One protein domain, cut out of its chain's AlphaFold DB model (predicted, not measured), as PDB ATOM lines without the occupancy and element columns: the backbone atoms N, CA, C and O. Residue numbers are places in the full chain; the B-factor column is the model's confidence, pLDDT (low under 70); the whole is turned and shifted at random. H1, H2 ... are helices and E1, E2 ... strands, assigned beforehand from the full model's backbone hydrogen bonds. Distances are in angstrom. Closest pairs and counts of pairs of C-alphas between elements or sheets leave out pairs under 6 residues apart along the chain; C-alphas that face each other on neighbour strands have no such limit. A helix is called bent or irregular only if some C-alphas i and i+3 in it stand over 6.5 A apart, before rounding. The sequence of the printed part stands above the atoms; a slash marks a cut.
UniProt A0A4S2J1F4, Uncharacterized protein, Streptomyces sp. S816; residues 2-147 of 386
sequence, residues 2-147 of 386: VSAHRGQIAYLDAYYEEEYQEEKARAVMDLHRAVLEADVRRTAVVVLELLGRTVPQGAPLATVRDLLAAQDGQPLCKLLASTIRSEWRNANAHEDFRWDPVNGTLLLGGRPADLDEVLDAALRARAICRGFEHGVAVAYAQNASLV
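This is residues 2 to 147 of the 386 residues of an uncharacterized protein of Streptomyces sp. S816 (UniProt A0A4S2J1F4). Two long helices, H6 and the nearly straight but bent H2, run side by side along the longest axis, with H1 folded back along H2a, the hairpin of H3 and H4 packed on H2b, and a small sheet with H5 at one end. Residues 134 to 147, of which 134 to 142 belong to H6, stick out at the other end. The printed part has 146 residues, mostly helix, with named elements in the order H1 H2 H3 H4 H5 E1 E2 E3 H6; the antiparallel sheet runs E1 E2 E3. It is compact, with a radius of gyration of the C-alphas of 16.8 A, and spans 60 by 30 by 24 A.

H2, residues 21 to 50, was assigned as one helix by its hydrogen bonds but is bent: C-alphas 37 and 40 are 6.6 A apart, and its arms H2a, residues 21 to 37, and H2b, residues 40 to 50, stand at 19 degrees. H1, residues 2 to 17, forms a hairpin with H2a; their closest C-alphas are Tyr 15 and Lys 24, 4.8 A. H3, residues 61 to 69, touches H2b, closest at C-alphas 61 and 41, 6.8 A, and forms a hairpin with H4, residues 75 to 83. H5, residues 86 to 93, and H2a are on the same face of the meander, successive antiparallel neighbours, of E1, residues 97 to 100, E2, residues 105 to 108, and E3, residues 111 to 113. N 100 and O 105 are 2.8 A apart, and N 108 and O 111 2.8 A, within hydrogen-bond range. H6, residues 115 to 142, touches H2a with residues 115 to 126 alone, closest at C-alphas 122 and 32, 5.0 A. In H1, H2a, H2b, H3, H4, H5 and H6 every O i to N i+4 pair is within hydrogen-bond range.

H1 begins at C-alpha 2 (-17.388, 50.256, -22.505) and H6, 40.8 A long, ends at C-alpha 142 (-26.875, 72.921, -31.175). H2a is 24.2 A long.

The C-alphas of Val 102 and Ser 145, the farthest apart, are 61.6 A from each other. The printed part has no cut and no long link. Residues 2 to 6 and 144 to 147 have pLDDT under 70.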
ATOM      1  N   VAL A   2     -18.355  51.099 -21.769       36.62
ATOM      2  CA  VAL A   2     -17.388  50.256 -22.505       36.62
ATOM      3  C   VAL A   2     -17.597  48.741 -22.307       36.62
ATOM      4  O   VAL A   2     -17.458  47.988 -23.265       36.62
ATOM      5  N   SER A   3     -17.990  48.276 -21.112       41.16
ATOM      6  CA  SER A   3     -18.172  46.835 -20.836       41.16
ATOM      7  C   SER A   3     -19.361  46.210 -21.579       41.16
ATOM      8  O   SER A   3     -19.207  45.159 -22.194       41.16
ATOM      9  N   ALA A   4     -20.521  46.875 -21.589       58.84
ATOM     10  CA  ALA A   4     -21.713  46.402 -22.299       58.84
ATOM     11  C   ALA A   4     -21.506  46.389 -23.823       58.84
ATOM     12  O   ALA A   4     -21.903  45.439 -24.493       58.84
ATOM     13  N   HIS A   5     -20.813  47.397 -24.367       65.88
ATOM     14  CA  HIS A   5     -20.512  47.449 -25.795       65.88
ATOM     15  C   HIS A   5     -19.527  46.349 -26.227       65.88
ATOM     16  O   HIS A   5     -19.741  45.740 -27.276       65.88
ATOM     17  N   ARG A   6     -18.488  46.064 -25.424       67.81
ATOM     18  CA  ARG A   6     -17.562  44.946 -25.678       67.81
ATOM     19  C   ARG A   6     -18.276  43.594 -25.652       67.81
ATOM     20  O   ARG A   6     -18.028  42.786 -26.534       67.81
ATOM     21  N   GLY A   7     -19.196  43.385 -24.706       72.81
ATOM     22  CA  GLY A   7     -20.013  42.167 -24.651       72.81
ATOM     23  C   GLY A   7     -20.867  41.974 -25.907       72.81
ATOM     24  O   GLY A   7     -20.850  40.906 -26.500       72.81
ATOM     25  N   GLN A   8     -21.544  43.026 -26.380       79.88
ATOM     26  CA  GLN A   8     -22.334  42.961 -27.617       79.88
ATOM     27  C   GLN A   8     -21.496  42.652 -28.866       79.88
ATOM     28  O   GLN A   8     -21.982  41.956 -29.749       79.88
ATOM     29  N   ILE A   9     -20.275  43.196 -28.961       79.25
ATOM     30  CA  ILE A   9     -19.355  42.876 -30.063       79.25
ATOM     31  C   ILE A   9     -18.964  41.400 -29.982       79.25
ATOM     32  O   ILE A   9     -19.152  40.689 -30.954       79.25
ATOM     33  N   ALA A  10     -18.556  40.926 -28.803       80.75
ATOM     34  CA  ALA A  10     -18.175  39.530 -28.607       80.75
ATOM     35  C   ALA A  10     -19.303  38.541 -28.960       80.75
ATOM     36  O   ALA A  10     -19.035  37.511 -29.563       80.75
ATOM     37  N   TYR A  11     -20.565  38.850 -28.635       85.56
ATOM     38  CA  TYR A  11     -21.697  37.991 -29.013       85.56
ATOM     39  C   TYR A  11     -21.992  38.010 -30.517       85.56
ATOM     40  O   TYR A  11     -22.414  36.997 -31.071       85.56
ATOM     41  N   LEU A  12     -21.784  39.148 -31.182       86.31
ATOM     42  CA  LEU A  12     -21.947  39.244 -32.629       86.31
ATOM     43  C   LEU A  12     -20.819  38.507 -33.365       86.31
ATOM     44  O   LEU A  12     -21.097  37.785 -34.317       86.31
ATOM     45  N   ASP A  13     -19.580  38.653 -32.896       84.94
ATOM     46  CA  ASP A  13     -18.419  37.933 -33.423       84.94
ATOM     47  C   ASP A  13     -18.616  36.420 -33.246       84.94
ATOM     48  O   ASP A  13     -18.508  35.678 -34.218       84.94
ATOM     49  N   ALA A  14     -19.063  35.974 -32.065       84.88
ATOM     50  CA  ALA A  14     -19.397  34.571 -31.816       84.88
ATOM     51  C   ALA A  14     -20.464  34.032 -32.789       84.88
ATOM     52  O   ALA A  14     -20.316  32.939 -33.319       84.88
ATOM     53  N   TYR A  15     -21.517  34.796 -33.105       88.62
ATOM     54  CA  TYR A  15     -22.505  34.359 -34.103       88.62
ATOM     55  C   TYR A  15     -21.893  34.128 -35.501       88.62
ATOM     56  O   TYR A  15     -22.323  33.219 -36.217       88.62
ATOM     57  N   TYR A  16     -20.907  34.938 -35.902       86.25
ATOM     58  CA  TYR A  16     -20.250  34.808 -37.206       86.25
ATOM     59  C   TYR A  16     -19.142  33.750 -37.237       86.25
ATOM     60  O   TYR A  16     -18.919  33.157 -38.293       86.25
ATOM     61  N   GLU A  17     -18.457  33.523 -36.117       86.38
ATOM     62  CA  GLU A  17     -17.342  32.574 -36.006       86.38
ATOM     63  C   GLU A  17     -17.801  31.127 -35.791       86.38
ATOM     64  O   GLU A  17     -17.128  30.203 -36.248       86.38
ATOM     65  N   GLU A  18     -18.941  30.914 -35.130       87.69
ATOM     66  CA  GLU A  18     -19.434  29.571 -34.823       87.69
ATOM     67  C   GLU A  18     -19.925  28.828 -36.076       87.69
ATOM     68  O   GLU A  18     -20.606  29.381 -36.944       87.69
ATOM     69  N   GLU A  19     -19.605  27.538 -36.175       81.50
ATOM     70  CA  GLU A  19     -20.020  26.688 -37.302       81.50
ATOM     71  C   GLU A  19     -21.401  26.058 -37.055       81.50
ATOM     72  O   GLU A  19     -22.209  25.891 -37.974       81.50
ATOM     73  N   TYR A  20     -21.700  25.760 -35.792       86.31
ATOM     74  CA  TYR A  20     -22.883  25.026 -35.366       86.31
ATOM     75  C   TYR A  20     -24.040  25.965 -34.981       86.31
ATOM     76  O   TYR A  20     -23.867  27.019 -34.368       86.31
ATOM     77  N   GLN A  21     -25.263  25.585 -35.364       86.19
ATOM     78  CA  GLN A  21     -26.456  26.429 -35.198       86.19
ATOM     79  C   GLN A  21     -26.900  26.592 -33.737       86.19
ATOM     80  O   GLN A  21     -27.535  27.587 -33.393       86.19
ATOM     81  N   GLU A  22     -26.565  25.641 -32.867       88.25
ATOM     82  CA  GLU A  22     -26.904  25.707 -31.443       88.25
ATOM     83  C   GLU A  22     -26.103  26.806 -30.725       88.25
ATOM     84  O   GLU A  22     -26.649  27.595 -29.949       88.25
ATOM     85  N   GLU A  23     -24.826  26.925 -31.059       87.75
ATOM     86  CA  GLU A  23     -23.892  27.925 -30.564       87.75
ATOM     87  C   GLU A  23     -24.266  29.311 -31.100       87.75
ATOM     88  O   GLU A  23     -24.345  30.272 -30.326       87.75
ATOM     89  N   LYS A  24     -24.646  29.401 -32.383       89.19
ATOM     90  CA  LYS A  24     -25.230  30.623 -32.963       89.19
ATOM     91  C   LYS A  24     -26.503  31.052 -32.247       89.19
ATOM     92  O   LYS A  24     -26.662  32.234 -31.939       89.19
ATOM     93  N   ALA A  25     -27.398  30.111 -31.948       88.75
ATOM     94  CA  ALA A  25     -28.622  30.394 -31.211       88.75
ATOM     95  C   ALA A  25     -28.337  30.962 -29.818       88.75
ATOM     96  O   ALA A  25     -28.948  31.956 -29.420       88.75
ATOM     97  N   ARG A  26     -27.368  30.391 -29.093       89.56
ATOM     98  CA  ARG A  26     -26.943  30.925 -27.792       89.56
ATOM     99  C   ARG A  26     -26.358  32.333 -27.921       89.56
ATOM    100  O   ARG A  26     -26.786  33.219 -27.182       89.56
ATOM    101  N   ALA A  27     -25.470  32.566 -28.887       89.00
ATOM    102  CA  ALA A  27     -24.869  33.878 -29.127       89.00
ATOM    103  C   ALA A  27     -25.921  34.961 -29.442       89.00
ATOM    104  O   ALA A  27     -25.892  36.050 -28.863       89.00
ATOM    105  N   VAL A  28     -26.905  34.652 -30.294       91.38
ATOM    106  CA  VAL A  28     -28.007  35.571 -30.636       91.38
ATOM    107  C   VAL A  28     -28.884  35.874 -29.424       91.38
ATOM    108  O   VAL A  28     -29.269  37.027 -29.211       91.38
ATOM    109  N   MET A  29     -29.174  34.874 -28.593       91.25
ATOM    110  CA  MET A  29     -29.954  35.077 -27.373       91.25
ATOM    111  C   MET A  29     -29.196  35.937 -26.357       91.25
ATOM    112  O   MET A  29     -29.777  36.863 -25.781       91.25
ATOM    113  N   ASP A  30     -27.899  35.713 -26.170       89.25
ATOM    114  CA  ASP A  30     -27.081  36.559 -25.302       89.25
ATOM    115  C   ASP A  30     -26.991  38.003 -25.810       89.25
ATOM    116  O   ASP A  30     -27.170  38.945 -25.028       89.25
ATOM    117  N   LEU A  31     -26.832  38.192 -27.124       89.75
ATOM    118  CA  LEU A  31     -26.885  39.509 -27.758       89.75
ATOM    119  C   LEU A  31     -28.237  40.194 -27.519       89.75
ATOM    120  O   LEU A  31     -28.275  41.351 -27.092       89.75
ATOM    121  N   HIS A  32     -29.348  39.489 -27.749       90.75
ATOM    122  CA  HIS A  32     -30.698  40.015 -27.549       90.75
ATOM    123  C   HIS A  32     -30.913  40.485 -26.104       90.75
ATOM    124  O   HIS A  32     -31.383  41.604 -25.871       90.75
ATOM    125  N   ARG A  33     -30.498  39.676 -25.120       88.12
ATOM    126  CA  ARG A  33     -30.560  40.032 -23.695       88.12
ATOM    127  C   ARG A  33     -29.700  41.254 -23.380       88.12
ATOM    128  O   ARG A  33     -30.180  42.173 -22.714       88.12
ATOM    129  N   ALA A  34     -28.460  41.285 -23.866       86.94
ATOM    130  CA  ALA A  34     -27.532  42.385 -23.624       86.94
ATOM    131  C   ALA A  34     -28.055  43.714 -24.189       86.94
ATOM    132  O   ALA A  34     -27.956  44.745 -23.526       86.94
ATOM    133  N   VAL A  35     -28.645  43.700 -25.388       89.62
ATOM    134  CA  VAL A  35     -29.232  44.897 -26.009       89.62
ATOM    135  C   VAL A  35     -30.482  45.360 -25.257       89.62
ATOM    136  O   VAL A  35     -30.621  46.554 -24.988       89.62
ATOM    137  N   LEU A  36     -31.380  44.445 -24.876       89.44
ATOM    138  CA  LEU A  36     -32.617  44.817 -24.185       89.44
ATOM    139  C   LEU A  36     -32.377  45.356 -22.771       89.44
ATOM    140  O   LEU A  36     -32.916  46.404 -22.410       89.44
ATOM    141  N   GLU A  37     -31.588  44.646 -21.964       84.50
ATOM    142  CA  GLU A  37     -31.381  44.995 -20.554       84.50
ATOM    143  C   GLU A  37     -30.425  46.190 -20.378       84.50
ATOM    144  O   GLU A  37     -30.482  46.861 -19.346       84.50
ATOM    145  N   ALA A  38     -29.592  46.504 -21.380       84.50
ATOM    146  CA  ALA A  38     -28.717  47.677 -21.358       84.50
ATOM    147  C   ALA A  38     -29.270  48.841 -22.192       84.50
ATOM    148  O   ALA A  38     -29.721  49.838 -21.624       84.50
ATOM    149  N   ASP A  39     -29.219  48.737 -23.519       87.44
ATOM    150  CA  ASP A  39     -29.412  49.880 -24.417       87.44
ATOM    151  C   ASP A  39     -30.882  50.297 -24.477       87.44
ATOM    152  O   ASP A  39     -31.206  51.462 -24.233       87.44
ATOM    153  N   VAL A  40     -31.787  49.343 -24.725       90.38
ATOM    154  CA  VAL A  40     -33.226  49.631 -24.842       90.38
ATOM    155  C   VAL A  40     -33.790  50.109 -23.516       90.38
ATOM    156  O   VAL A  40     -34.448  51.146 -23.484       90.38
ATOM    157  N   ARG A  41     -33.510  49.399 -22.414       89.94
ATOM    158  CA  ARG A  41     -33.968  49.791 -21.075       89.94
ATOM    159  C   ARG A  41     -33.550  51.222 -20.747       89.94
ATOM    160  O   ARG A  41     -34.389  52.021 -20.341       89.94
ATOM    161  N   ARG A  42     -32.267  51.551 -20.926       88.62
ATOM    162  CA  ARG A  42     -31.734  52.873 -20.576       88.62
ATOM    163  C   ARG A  42     -32.324  53.961 -21.471       88.62
ATOM    164  O   ARG A  42     -32.804  54.966 -20.958       88.62
ATOM    165  N   THR A  43     -32.369  53.726 -22.781       91.56
ATOM    166  CA  THR A  43     -32.963  54.656 -23.754       91.56
ATOM    167  C   THR A  43     -34.439  54.912 -23.454       91.56
ATOM    168  O   THR A  43     -34.881  56.056 -23.434       91.56
ATOM    169  N   ALA A  44     -35.207  53.859 -23.165       92.38
ATOM    170  CA  ALA A  44     -36.623  53.960 -22.839       92.38
ATOM    171  C   ALA A  44     -36.887  54.789 -21.579       92.38
ATOM    172  O   ALA A  44     -37.800  55.611 -21.583       92.38
ATOM    173  N   VAL A  45     -36.086  54.592 -20.527       90.81
ATOM    174  CA  VAL A  45     -36.183  55.385 -19.292       90.81
ATOM    175  C   VAL A  45     -35.945  56.861 -19.591       90.81
ATOM    176  O   VAL A  45     -36.805  57.675 -19.274       90.81
ATOM    177  N   VAL A  46     -34.857  57.191 -20.292       90.12
ATOM    178  CA  VAL A  46     -34.531  58.582 -20.644       90.12
ATOM    179  C   VAL A  46     -35.640  59.216 -21.490       90.12
ATOM    180  O   VAL A  46     -36.057  60.337 -21.225       90.12
ATOM    181  N   VAL A  47     -36.162  58.504 -22.492       92.56
ATOM    182  CA  VAL A  47     -37.265  59.008 -23.330       92.56
ATOM    183  C   VAL A  47     -38.519  59.280 -22.497       92.56
ATOM    184  O   VAL A  47     -39.162  60.310 -22.684       92.56
ATOM    185  N   LEU A  48     -38.876  58.384 -21.575       92.38
ATOM    186  CA  LEU A  48     -40.025  58.572 -20.688       92.38
ATOM    187  C   LEU A  48     -39.821  59.767 -19.745       92.38
ATOM    188  O   LEU A  48     -40.734  60.578 -19.598       92.38
ATOM    189  N   GLU A  49     -38.628  59.925 -19.177       89.31
ATOM    190  CA  GLU A  49     -38.273  61.059 -18.316       89.31
ATOM    191  C   GLU A  49     -38.333  62.395 -19.067       89.31
ATOM    192  O   GLU A  49     -38.915  63.354 -18.561       89.31
ATOM    193  N   LEU A  50     -37.833  62.446 -20.308       88.31
ATOM    194  CA  LEU A  50     -37.938  63.626 -21.178       88.31
ATOM    195  C   LEU A  50     -39.393  64.003 -21.494       88.31
ATOM    196  O   LEU A  50     -39.700  65.173 -21.708       88.31
ATOM    197  N   LEU A  51     -40.300  63.024 -21.497       89.50
ATOM    198  CA  LEU A  51     -41.743  63.232 -21.647       89.50
ATOM    199  C   LEU A  51     -42.448  63.543 -20.313       89.50
ATOM    200  O   LEU A  51     -43.679  63.599 -20.267       89.50
ATOM    201  N   GLY A  52     -41.697  63.724 -19.223       88.06
ATOM    202  CA  GLY A  52     -42.229  64.007 -17.891       88.06
ATOM    203  C   GLY A  52     -42.889  62.801 -17.220       88.06
ATOM    204  O   GLY A  52     -43.734  62.969 -16.340       88.06
ATOM    205  N   ARG A  53     -42.559  61.573 -17.641       89.50
ATOM    206  CA  ARG A  53     -43.054  60.337 -17.022       89.50
ATOM    207  C   ARG A  53     -42.039  59.809 -16.022       89.50
ATOM    208  O   ARG A  53     -40.867  59.641 -16.336       89.50
ATOM    209  N   THR A  54     -42.509  59.483 -14.826       87.12
ATOM    210  CA  THR A  54     -41.685  58.835 -13.804       87.12
ATOM    211  C   THR A  54     -41.634  57.332 -14.057       87.12
ATOM    212  O   THR A  54     -42.677  56.677 -14.105       87.12
ATOM    213  N   VAL A  55     -40.429  56.773 -14.180       86.56
ATOM    214  CA  VAL A  55     -40.222  55.320 -14.228       86.56
ATOM    215  C   VAL A  55     -39.780  54.840 -12.843       86.56
ATOM    216  O   VAL A  55     -38.787  55.347 -12.323       86.56
ATOM    217  N   PRO A  56     -40.480  53.876 -12.216       84.06
ATOM    218  CA  PRO A  56     -40.057  53.334 -10.930       84.06
ATOM    219  C   PRO A  56     -38.646  52.741 -11.000       84.06
ATOM    220  O   PRO A  56     -38.300  52.030 -11.949       84.06
ATOM    221  N   GLN A  57     -37.836  52.990  -9.972       79.38
ATOM    222  CA  GLN A  57     -36.496  52.419  -9.886       79.38
ATOM    223  C   GLN A  57     -36.579  50.883  -9.888       79.38
ATOM    224  O   GLN A  57     -37.328  50.289  -9.116       79.38
ATOM    225  N   GLY A  58     -35.830  50.232 -10.784       78.62
ATOM    226  CA  GLY A  58     -35.855  48.772 -10.929       78.62
ATOM    227  C   GLY A  58     -37.092  48.210 -11.642       78.62
ATOM    228  O   GLY A  58     -37.290  46.996 -11.616       78.62
ATOM    229  N   ALA A  59     -37.908  49.047 -12.298       83.75
ATOM    230  CA  ALA A  59     -39.083  48.589 -13.039       83.75
ATOM    231  C   ALA A  59     -38.737  47.451 -14.030       83.75
ATOM    232  O   ALA A  59     -37.749  47.552 -14.769       83.75
ATOM    233  N   PRO A  60     -39.531  46.368 -14.091       86.56
ATOM    234  CA  PRO A  60     -39.373  45.331 -15.108       86.56
ATOM    235  C   PRO A  60     -39.509  45.894 -16.529       86.56
ATOM    236  O   PRO A  60     -40.283  46.821 -16.762       86.56
ATOM    237  N   LEU A  61     -38.827  45.287 -17.511       87.31
ATOM    238  CA  LEU A  61     -38.939  45.684 -18.925       87.31
ATOM    239  C   LEU A  61     -40.385  45.659 -19.445       87.31
ATOM    240  O   LEU A  61     -40.740  46.486 -20.276       87.31
ATOM    241  N   ALA A  62     -41.229  44.752 -18.939       88.19
ATOM    242  CA  ALA A  62     -42.656  44.727 -19.264       88.19
ATOM    243  C   ALA A  62     -43.358  46.024 -18.830       88.19
ATOM    244  O   ALA A  62     -44.035  46.653 -19.636       88.19
ATOM    245  N   THR A  63     -43.106  46.488 -17.602       90.06
ATOM    246  CA  THR A  63     -43.619  47.773 -17.110       90.06
ATOM    247  C   THR A  63     -43.100  48.940 -17.950       90.06
ATOM    248  O   THR A  63     -43.869  49.828 -18.298       90.06
ATOM    249  N   VAL A  64     -41.816  48.930 -18.331       91.12
ATOM    250  CA  VAL A  64     -41.240  49.965 -19.210       91.12
ATOM    251  C   VAL A  64     -41.924  49.966 -20.583       91.12
ATOM    252  O   VAL A  64     -42.291  51.026 -21.084       91.12
ATOM    253  N   ARG A  65     -42.153  48.789 -21.176       92.50
ATOM    254  CA  ARG A  65     -42.877  48.637 -22.445       92.50
ATOM    255  C   ARG A  65     -44.293  49.196 -22.357       92.50
ATOM    256  O   ARG A  65     -44.703  49.918 -23.258       92.50
ATOM    257  N   ASP A  66     -45.021  48.886 -21.291       92.31
ATOM    258  CA  ASP A  66     -46.404  49.336 -21.125       92.31
ATOM    259  C   ASP A  66     -46.470  50.866 -20.945       92.31
ATOM    260  O   ASP A  66     -47.332  51.525 -21.527       92.31
ATOM    261  N   LEU A  67     -45.500  51.460 -20.234       93.56
ATOM    262  CA  LEU A  67     -45.362  52.919 -20.118       93.56
ATOM    263  C   LEU A  67     -45.058  53.596 -21.463       93.56
ATOM    264  O   LEU A  67     -45.612  54.661 -21.748       93.56
ATOM    265  N   LEU A  68     -44.197  52.988 -22.287       93.62
ATOM    266  CA  LEU A  68     -43.910  53.456 -23.645       93.62
ATOM    267  C   LEU A  68     -45.145  53.348 -24.545       93.62
ATOM    268  O   LEU A  68     -45.455  54.293 -25.267       93.62
ATOM    269  N   ALA A  69     -45.858  52.221 -24.488       92.44
ATOM    270  CA  ALA A  69     -47.063  51.985 -25.277       92.44
ATOM    271  C   ALA A  69     -48.174  52.990 -24.939       92.44
ATOM    272  O   ALA A  69     -48.890  53.418 -25.832       92.44
ATOM    273  N   ALA A  70     -48.259  53.441 -23.684       92.25
ATOM    274  CA  ALA A  70     -49.197  54.483 -23.270       92.25
ATOM    275  C   ALA A  70     -48.890  55.884 -23.852       92.25
ATOM    276  O   ALA A  70     -49.703  56.796 -23.704       92.25
ATOM    277  N   GLN A  71     -47.734  56.096 -24.500       92.00
ATOM    278  CA  GLN A  71     -47.397  57.358 -25.176       92.00
ATOM    279  C   GLN A  71     -47.775  57.317 -26.669       92.00
ATOM    280  O   GLN A  71     -46.924  57.466 -27.550       92.00
ATOM    281  N   ASP A  72     -49.067  57.157 -26.971       78.31
ATOM    282  CA  ASP A  72     -49.598  56.968 -28.336       78.31
ATOM    283  C   ASP A  72     -49.223  58.069 -29.346       78.31
ATOM    284  O   ASP A  72     -49.215  57.831 -30.558       78.31
ATOM    285  N   GLY A  73     -48.893  59.270 -28.870       83.38
ATOM    286  CA  GLY A  73     -48.482  60.403 -29.702       83.38
ATOM    287  C   GLY A  73     -47.000  60.425 -30.091       83.38
ATOM    288  O   GLY A  73     -46.618  61.273 -30.891       83.38
ATOM    289  N   GLN A  74     -46.161  59.536 -29.547       90.44
ATOM    290  CA  GLN A  74     -44.700  59.621 -29.677       90.44
ATOM    291  C   GLN A  74     -44.134  58.466 -30.524       90.44
ATOM    292  O   GLN A  74     -44.070  57.327 -30.049       90.44
ATOM    293  N   PRO A  75     -43.678  58.721 -31.771       90.75
ATOM    294  CA  PRO A  75     -43.172  57.673 -32.665       90.75
ATOM    295  C   PRO A  75     -42.007  56.870 -32.078       90.75
ATOM    296  O   PRO A  75     -41.955  55.651 -32.235       90.75
ATOM    297  N   LEU A  76     -41.100  57.532 -31.350       90.19
ATOM    298  CA  LEU A  76     -39.961  56.873 -30.710       90.19
ATOM    299  C   LEU A  76     -40.402  55.902 -29.606       90.19
ATOM    300  O   LEU A  76     -39.847  54.809 -29.502       90.19
ATOM    301  N   CYS A  77     -41.430  56.250 -28.827       93.12
ATOM    302  CA  CYS A  77     -41.979  55.351 -27.813       93.12
ATOM    303  C   CYS A  77     -42.569  54.090 -28.447       93.12
ATOM    304  O   CYS A  77     -42.314  52.992 -27.959       93.12
ATOM    305  N   LYS A  78     -43.276  54.226 -29.578       91.81
ATOM    306  CA  LYS A  78     -43.792  53.078 -30.342       91.81
ATOM    307  C   LYS A  78     -42.668  52.186 -30.863       91.81
ATOM    308  O   LYS A  78     -42.742  50.966 -30.721       91.81
ATOM    309  N   LEU A  79     -41.613  52.784 -31.422       92.44
ATOM    310  CA  LEU A  79     -40.441  52.049 -31.900       92.44
ATOM    311  C   LEU A  79     -39.774  51.273 -30.760       92.44
ATOM    312  O   LEU A  79     -39.592  50.066 -30.886       92.44
ATOM    313  N   LEU A  80     -39.488  51.918 -29.628       92.31
ATOM    314  CA  LEU A  80     -38.877  51.263 -28.467       92.31
ATOM    315  C   LEU A  80     -39.778  50.168 -27.884       92.31
ATOM    316  O   LEU A  80     -39.300  49.063 -27.637       92.31
ATOM    317  N   ALA A  81     -41.084  50.412 -27.740       92.12
ATOM    318  CA  ALA A  81     -42.021  49.406 -27.242       92.12
ATOM    319  C   ALA A  81     -42.047  48.156 -28.139       92.12
ATOM    320  O   ALA A  81     -42.066  47.038 -27.626       92.12
ATOM    321  N   SER A  82     -41.966  48.334 -29.465       90.56
ATOM    322  CA  SER A  82     -41.964  47.226 -30.433       90.56
ATOM    323  C   SER A  82     -40.742  46.302 -30.322       90.56
ATOM    324  O   SER A  82     -40.808  45.144 -30.734       90.56
ATOM    325  N   THR A  83     -39.642  46.786 -29.732       90.94
ATOM    326  CA  THR A  83     -38.426  45.985 -29.510       90.94
ATOM    327  C   THR A  83     -38.524  45.078 -28.283       90.94
ATOM    328  O   THR A  83     -37.831  44.065 -28.213       90.94
ATOM    329  N   ILE A  84     -39.408  45.385 -27.326       89.69
ATOM    330  CA  ILE A  84     -39.535  44.638 -26.070       89.69
ATOM    331  C   ILE A  84     -40.555  43.506 -26.254       89.69
ATOM    332  O   ILE A  84     -41.733  43.622 -25.904       89.69
ATOM    333  N   ARG A  85     -40.092  42.373 -26.793       87.00
ATOM    334  CA  ARG A  85     -40.894  41.148 -26.932       87.00
ATOM    335  C   ARG A  85     -40.802  40.306 -25.658       87.00
ATOM    336  O   ARG A  85     -39.845  39.563 -25.451       87.00
ATOM    337  N   SER A  86     -41.808  40.423 -24.790       81.69
ATOM    338  CA  SER A  86     -41.823  39.766 -23.471       81.69
ATOM    339  C   SER A  86     -41.675  38.243 -23.543       81.69
ATOM    340  O   SER A  86     -41.042  37.664 -22.669       81.69
ATOM    341  N   GLU A  87     -42.214  37.605 -24.584       84.00
ATOM    342  CA  GLU A  87     -42.142  36.150 -24.784       84.00
ATOM    343  C   GLU A  87     -40.691  35.673 -24.945       84.00
ATOM    344  O   GLU A  87     -40.237  34.797 -24.213       84.00
ATOM    345  N   TRP A  88     -39.933  36.317 -25.834       87.56
ATOM    346  CA  TRP A  88     -38.535  35.981 -26.109       87.56
ATOM    347  C   TRP A  88     -37.630  36.285 -24.920       87.56
ATOM    348  O   TRP A  88     -36.771  35.485 -24.555       87.56
ATOM    349  N   ARG A  89     -37.862  37.427 -24.265       82.44
ATOM    350  CA  ARG A  89     -37.122  37.813 -23.064       82.44
ATOM    351  C   ARG A  89     -37.355  36.831 -21.921       82.44
ATOM    352  O   ARG A  89     -36.406  36.513 -21.213       82.44
ATOM    353  N   ASN A  90     -38.590  36.376 -21.714       84.00
ATOM    354  CA  ASN A  90     -38.903  35.425 -20.649       84.00
ATOM    355  C   ASN A  90     -38.292  34.050 -20.932       84.00
ATOM    356  O   ASN A  90     -37.698  33.479 -20.023       84.00
ATOM    357  N   ALA A  91     -38.349  33.574 -22.180       83.81
ATOM    358  CA  ALA A  91     -37.648  32.358 -22.591       83.81
ATOM    359  C   ALA A  91     -36.138  32.456 -22.304       83.81
ATOM    360  O   ALA A  91     -35.561  31.573 -21.685       83.81
ATOM    361  N   ASN A  92     -35.510  33.583 -22.650       83.00
ATOM    362  CA  ASN A  92     -34.096  33.835 -22.368       83.00
ATOM    363  C   ASN A  92     -33.781  33.877 -20.859       83.00
ATOM    364  O   ASN A  92     -32.869  33.208 -20.387       83.00
ATOM    365  N   ALA A  93     -34.561  34.640 -20.088       80.19
ATOM    366  CA  ALA A  93     -34.340  34.844 -18.656       80.19
ATOM    367  C   ALA A  93     -34.506  33.565 -17.819       80.19
ATOM    368  O   ALA A  93     -33.952  33.487 -16.725       80.19
ATOM    369  N   HIS A  94     -35.271  32.593 -18.318       84.81
ATOM    370  CA  HIS A  94     -35.474  31.292 -17.682       84.81
ATOM    371  C   HIS A  94     -34.640  30.171 -18.314       84.81
ATOM    372  O   HIS A  94     -34.857  29.015 -17.970       84.81
ATOM    373  N   GLU A  95     -33.717  30.505 -19.226       81.75
ATOM    374  CA  GLU A  95     -32.944  29.532 -20.016       81.75
ATOM    375  C   GLU A  95     -33.837  28.499 -20.736       81.75
ATOM    376  O   GLU A  95     -33.421  27.391 -21.061       81.75
ATOM    377  N   ASP A  96     -35.082  28.884 -21.025       86.75
ATOM    378  CA  ASP A  96     -36.093  28.090 -21.722       86.75
ATOM    379  C   ASP A  96     -35.989  28.328 -23.235       86.75
ATOM    380  O   ASP A  96     -36.940  28.724 -23.920       86.75
ATOM    381  N   PHE A  97     -34.769  28.160 -23.746       88.06
ATOM    382  CA  PHE A  97     -34.471  28.190 -25.168       88.06
ATOM    383  C   PHE A  97     -33.528  27.053 -25.549       88.06
ATOM    384  O   PHE A  97     -32.630  26.686 -24.794       88.06
ATOM    385  N   ARG A  98     -33.731  26.483 -26.737       88.50
ATOM    386  CA  ARG A  98     -32.865  25.433 -27.285       88.50
ATOM    387  C   ARG A  98     -32.960  25.384 -28.797       88.50
ATOM    388  O   ARG A  98     -33.992  25.738 -29.364       88.50
ATOM    389  N   TRP A  99     -31.914  24.885 -29.436       90.56
ATOM    390  CA  TRP A  99     -31.978  24.528 -30.845       90.56
ATOM    391  C   TRP A  99     -32.743  23.211 -31.021       90.56
ATOM    392  O   TRP A  99     -32.510  22.250 -30.289       90.56
ATOM    393  N   ASP A 100     -33.679  23.167 -31.967       87.62
ATOM    394  CA  ASP A 100     -34.313  21.932 -32.422       87.62
ATOM    395  C   ASP A 100     -33.533  21.390 -33.629       87.62
ATOM    396  O   ASP A 100     -33.698  21.905 -34.740       87.62
ATOM    397  N   PRO A 101     -32.699  20.348 -33.455       84.69
ATOM    398  CA  PRO A 101     -31.895  19.808 -34.544       84.69
ATOM    399  C   PRO A 101     -32.734  19.067 -35.593       84.69
ATOM    400  O   PRO A 101     -32.250  18.847 -36.699       84.69
ATOM    401  N   VAL A 102     -33.971  18.670 -35.265       86.44
ATOM    402  CA  VAL A 102     -34.852  17.934 -36.185       86.44
ATOM    403  C   VAL A 102     -35.488  18.891 -37.183       86.44
ATOM    404  O   VAL A 102     -35.511  18.610 -38.378       86.44
ATOM    405  N   ASN A 103     -35.991  20.023 -36.692       84.50
ATOM    406  CA  ASN A 103     -36.663  21.021 -37.524       84.50
ATOM    407  C   ASN A 103     -35.746  22.175 -37.950       84.50
ATOM    408  O   ASN A 103     -36.163  23.012 -38.745       84.50
ATOM    409  N   GLY A 104     -34.514  22.233 -37.431       85.56
ATOM    410  CA  GLY A 104     -33.548  23.286 -37.739       85.56
ATOM    411  C   GLY A 104     -34.038  24.674 -37.326       85.56
ATOM    412  O   GLY A 104     -33.923  25.616 -38.104       85.56
ATOM    413  N   THR A 105     -34.643  24.795 -36.140       90.62
ATOM    414  CA  THR A 105     -35.258  26.043 -35.664       90.62
ATOM    415  C   THR A 105     -34.943  26.307 -34.194       90.62
ATOM    416  O   THR A 105     -34.707  25.381 -33.416       90.62
ATOM    417  N   LEU A 106     -34.958  27.578 -33.794       90.56
ATOM    418  CA  LEU A 106     -34.821  27.971 -32.399       90.56
ATOM    419  C   LEU A 106     -36.166  27.790 -31.694       90.56
ATOM    420  O   LEU A 106     -37.184  28.309 -32.139       90.56
ATOM    421  N   LEU A 107     -36.185  27.087 -30.568       89.69
ATOM    422  CA  LEU A 107     -37.355  27.013 -29.702       89.69
ATOM    423  C   LEU A 107     -37.205  28.008 -28.553       89.69
ATOM    424  O   LEU A 107     -36.230  27.934 -27.810       89.69
ATOM    425  N   LEU A 108     -38.188  28.892 -28.382       89.56
ATOM    426  CA  LEU A 108     -38.311  29.848 -27.277       89.56
ATOM    427  C   LEU A 108     -39.589  29.539 -26.494       89.56
ATOM    428  O   LEU A 108     -40.689  29.680 -27.031       89.56
ATOM    429  N   GLY A 109     -39.474  29.077 -25.247       85.75
ATOM    430  CA  GLY A 109     -40.643  28.645 -24.472       85.75
ATOM    431  C   GLY A 109     -41.421  27.511 -25.149       85.75
ATOM    432  O   GLY A 109     -42.654  27.492 -25.138       85.75
ATOM    433  N   GLY A 110     -40.706  26.630 -25.855       83.50
ATOM    434  CA  GLY A 110     -41.278  25.542 -26.652       83.50
ATOM    435  C   GLY A 110     -41.943  25.958 -27.971       83.50
ATOM    436  O   GLY A 110     -42.481  25.093 -28.660       83.50
ATOM    437  N   ARG A 111     -41.911  27.242 -28.351       87.62
ATOM    438  CA  ARG A 111     -42.440  27.726 -29.636       87.62
ATOM    439  C   ARG A 111     -41.314  27.964 -30.644       87.62
ATOM    440  O   ARG A 111     -40.294  28.523 -30.250       87.62
ATOM    441  N   PRO A 112     -41.493  27.589 -31.922       89.25
ATOM    442  CA  PRO A 112     -40.508  27.875 -32.957       89.25
ATOM    443  C   PRO A 112     -40.382  29.384 -33.195       89.25
ATOM    444  O   PRO A 112     -41.382  30.101 -33.255       89.25
ATOM    445  N   ALA A 113     -39.143  29.835 -33.326       90.00
ATOM    446  CA  ALA A 113     -38.736  31.189 -33.649       90.00
ATOM    447  C   ALA A 113     -37.623  31.131 -34.703       90.00
ATOM    448  O   ALA A 113     -36.763  30.246 -34.678       90.00
ATOM    449  N   ASP A 114     -37.645  32.078 -35.632       90.56
ATOM    450  CA  ASP A 114     -36.579  32.221 -36.615       90.56
ATOM    451  C   ASP A 114     -35.365  32.898 -35.964       90.56
ATOM    452  O   ASP A 114     -35.487  33.949 -35.329       90.56
ATOM    453  N   LEU A 115     -34.195  32.274 -36.100       89.94
ATOM    454  CA  LEU A 115     -32.951  32.768 -35.523       89.94
ATOM    455  C   LEU A 115     -32.566  34.129 -36.117       89.94
ATOM    456  O   LEU A 115     -32.169  35.032 -35.373       89.94
ATOM    457  N   ASP A 116     -32.739  34.289 -37.430       89.88
ATOM    458  CA  ASP A 116     -32.404  35.529 -38.128       89.88
ATOM    459  C   ASP A 116     -33.355  36.660 -37.711       89.88
ATOM    460  O   ASP A 116     -32.926  37.799 -37.534       89.88
ATOM    461  N   GLU A 117     -34.625  36.349 -37.417       91.38
ATOM    462  CA  GLU A 117     -35.577  37.331 -36.886       91.38
ATOM    463  C   GLU A 117     -35.157  37.845 -35.497       91.38
ATOM    464  O   GLU A 117     -35.277  39.043 -35.208       91.38
ATOM    465  N   VAL A 118     -34.649  36.966 -34.623       91.12
ATOM    466  CA  VAL A 118     -34.167  37.365 -33.289       91.12
ATOM    467  C   VAL A 118     -32.919  38.243 -33.404       91.12
ATOM    468  O   VAL A 118     -32.823  39.268 -32.712       91.12
ATOM    469  N   LEU A 119     -31.994  37.889 -34.300       92.19
ATOM    470  CA  LEU A 119     -30.798  38.682 -34.581       92.19
ATOM    471  C   LEU A 119     -31.163  40.066 -35.133       92.19
ATOM    472  O   LEU A 119     -30.742  41.085 -34.577       92.19
ATOM    473  N   ASP A 120     -32.000  40.120 -36.167       91.62
ATOM    474  CA  ASP A 120     -32.460  41.367 -36.778       91.62
ATOM    475  C   ASP A 120     -33.187  42.262 -35.773       91.62
ATOM    476  O   ASP A 120     -33.014  43.485 -35.775       91.62
ATOM    477  N   ALA A 121     -33.979  41.674 -34.873       90.88
ATOM    478  CA  ALA A 121     -34.635  42.415 -33.806       90.88
ATOM    479  C   ALA A 121     -33.617  43.058 -32.847       90.88
ATOM    480  O   ALA A 121     -33.773  44.232 -32.493       90.88
ATOM    481  N   ALA A 122     -32.563  42.334 -32.457       90.88
ATOM    482  CA  ALA A 122     -31.505  42.863 -31.596       90.88
ATOM    483  C   ALA A 122     -30.703  43.979 -32.293       90.88
ATOM    484  O   ALA A 122     -30.482  45.048 -31.714       90.88
ATOM    485  N   LEU A 123     -30.326  43.781 -33.560       90.88
ATOM    486  CA  LEU A 123     -29.609  44.782 -34.356       90.88
ATOM    487  C   LEU A 123     -30.449  46.047 -34.566       90.88
ATOM    488  O   LEU A 123     -29.953  47.164 -34.386       90.88
ATOM    489  N   ARG A 124     -31.739  45.888 -34.875       92.38
ATOM    490  CA  ARG A 124     -32.682  47.001 -35.027       92.38
ATOM    491  C   ARG A 124     -32.848  47.782 -33.728       92.38
ATOM    492  O   ARG A 124     -32.799  49.010 -33.752       92.38
ATOM    493  N   ALA A 125     -33.015  47.092 -32.601       91.50
ATOM    494  CA  ALA A 125     -33.137  47.727 -31.292       91.50
ATOM    495  C   ALA A 125     -31.908  48.591 -30.968       91.50
ATOM    496  O   ALA A 125     -32.039  49.751 -30.567       91.50
ATOM    497  N   ARG A 126     -30.712  48.067 -31.245       89.94
ATOM    498  CA  ARG A 126     -29.451  48.797 -31.087       89.94
ATOM    499  C   ARG A 126     -29.349  50.007 -32.016       89.94
ATOM    500  O   ARG A 126     -28.919  51.073 -31.581       89.94
ATOM    501  N   ALA A 127     -29.757  49.869 -33.277       90.38
ATOM    502  CA  ALA A 127     -29.759  50.972 -34.235       90.38
ATOM    503  C   ALA A 127     -30.684  52.119 -33.789       90.38
ATOM    504  O   ALA A 127     -30.288  53.281 -33.862       90.38
ATOM    505  N   ILE A 128     -31.871  51.799 -33.259       90.81
ATOM    506  CA  ILE A 128     -32.806  52.788 -32.696       90.81
ATOM    507  C   ILE A 128     -32.162  53.530 -31.517       90.81
ATOM    508  O   ILE A 128     -32.189  54.761 -31.488       90.81
ATOM    509  N   CYS A 129     -31.547  52.806 -30.575       90.62
ATOM    510  CA  CYS A 129     -30.907  53.412 -29.401       90.62
ATOM    511  C   CYS A 129     -29.738  54.327 -29.797       90.62
ATOM    512  O   CYS A 129     -29.670  55.468 -29.349       90.62
ATOM    513  N   ARG A 130     -28.878  53.882 -30.723       87.44
ATOM    514  CA  ARG A 130     -27.785  54.709 -31.262       87.44
ATOM    515  C   ARG A 130     -28.293  55.954 -31.982       87.44
ATOM    516  O   ARG A 130     -27.714  57.026 -31.831       87.44
ATOM    517  N   GLY A 131     -29.368  55.824 -32.760       87.81
ATOM    518  CA  GLY A 131     -30.007  56.957 -33.425       87.81
ATOM    519  C   GLY A 131     -30.507  57.999 -32.425       87.81
ATOM    520  O   GLY A 131     -30.294  59.193 -32.627       87.81
ATOM    521  N   PHE A 132     -31.100  57.551 -31.314       89.75
ATOM    522  CA  PHE A 132     -31.499  58.431 -30.218       89.75
ATOM    523  C   PHE A 132     -30.298  59.120 -29.561       89.75
ATOM    524  O   PHE A 132     -30.288  60.343 -29.473       89.75
ATOM    525  N   GLU A 133     -29.272  58.368 -29.150       85.62
ATOM    526  CA  GLU A 133     -28.061  58.924 -28.527       85.62
ATOM    527  C   GLU A 133     -27.386  59.967 -29.425       85.62
ATOM    528  O   GLU A 133     -26.992  61.039 -28.960       85.62
ATOM    529  N   HIS A 134     -27.304  59.693 -30.729       83.12
ATOM    530  CA  HIS A 134     -26.754  60.631 -31.698       83.12
ATOM    531  C   HIS A 134     -27.626  61.884 -31.842       83.12
ATOM    532  O   HIS A 134     -27.106  62.998 -31.836       83.12
ATOM    533  N   GLY A 135     -28.950  61.724 -31.913       85.25
ATOM    534  CA  GLY A 135     -29.887  62.849 -31.945       85.25
ATOM    535  C   GLY A 135     -29.780  63.732 -30.700       85.25
ATOM    536  O   GLY A 135     -29.752  64.955 -30.816       85.25
ATOM    537  N   VAL A 136     -29.637  63.120 -29.522       85.19
ATOM    538  CA  VAL A 136     -29.386  63.820 -28.257       85.19
ATOM    539  C   VAL A 136     -28.064  64.581 -28.321       85.19
ATOM    540  O   VAL A 136     -28.044  65.773 -28.024       85.19
ATOM    541  N   ALA A 137     -26.975  63.951 -28.767       79.69
ATOM    542  CA  ALA A 137     -25.677  64.611 -28.906       79.69
ATOM    543  C   ALA A 137     -25.727  65.820 -29.863       79.69
ATOM    544  O   ALA A 137     -25.178  66.877 -29.550       79.69
ATOM    545  N   VAL A 138     -26.429  65.698 -30.996       81.94
ATOM    546  CA  VAL A 138     -26.645  66.808 -31.938       81.94
ATOM    547  C   VAL A 138     -27.462  67.927 -31.289       81.94
ATOM    548  O   VAL A 138     -27.082  69.093 -31.392       81.94
ATOM    549  N   ALA A 139     -28.542  67.592 -30.581       82.25
ATOM    550  CA  ALA A 139     -29.360  68.574 -29.875       82.25
ATOM    551  C   ALA A 139     -28.554  69.318 -28.796       82.25
ATOM    552  O   ALA A 139     -28.658  70.541 -28.699       82.25
ATOM    553  N   TYR A 140     -27.704  68.607 -28.046       76.94
ATOM    554  CA  TYR A 140     -26.769  69.193 -27.082       76.94
ATOM    555  C   TYR A 140     -25.778  70.144 -27.753       76.94
ATOM    556  O   TYR A 140     -25.580  71.256 -27.268       76.94
ATOM    557  N   ALA A 141     -25.181  69.743 -28.877       76.19
ATOM    558  CA  ALA A 141     -24.236  70.581 -29.608       76.19
ATOM    559  C   ALA A 141     -24.893  71.867 -30.143       76.19
ATOM    560  O   ALA A 141     -24.303  72.942 -30.069       76.19
ATOM    561  N   GLN A 142     -26.128  71.774 -30.643       79.38
ATOM    562  CA  GLN A 142     -26.875  72.921 -31.175       79.38
ATOM    563  C   GLN A 142     -27.383  73.875 -30.087       79.38
ATOM    564  O   GLN A 142     -27.552  75.062 -30.348       79.38
ATOM    565  N   ASN A 143     -27.615  73.370 -28.874       76.06
ATOM    566  CA  ASN A 143     -28.199  74.127 -27.765       76.06
ATOM    567  C   ASN A 143     -27.239  74.243 -26.574       76.06
ATOM    568  O   ASN A 143     -27.684  74.360 -25.435       76.06
ATOM    569  N   ALA A 144     -25.925  74.223 -26.822       64.06
ATOM    570  CA  ALA A 144     -24.900  74.209 -25.776       64.06
ATOM    571  C   ALA A 144     -25.047  75.361 -24.760       64.06
ATOM    572  O   ALA A 144     -24.741  75.184 -23.584       64.06
ATOM    573  N   SER A 145     -25.572  76.514 -25.189       61.50
ATOM    574  CA  SER A 145     -25.844  77.684 -24.341       61.50
ATOM    575  C   SER A 145     -27.008  77.508 -23.357       61.50
ATOM    576  O   SER A 145     -27.080  78.239 -22.373       61.50
ATOM    577  N   LEU A 146     -27.919  76.561 -23.608       60.75
ATOM    578  CA  LEU A 146     -29.073  76.252 -22.753       60.75
ATOM    579  C   LEU A 146     -28.782  75.119 -21.761       60.75
ATOM    580  O   LEU A 146     -29.588  74.852 -20.870       60.75
ATOM    581  N   VAL A 147     -27.636  74.451 -21.905       57.62
ATOM    582  CA  VAL A 147     -27.192  73.401 -20.992       57.62
ATOM    583  C   VAL A 147     -26.715  74.062 -19.706       57.62
ATOM    584  O   VAL A 147     -25.541  74.394 -19.545       57.62
TER     585      VAL A 147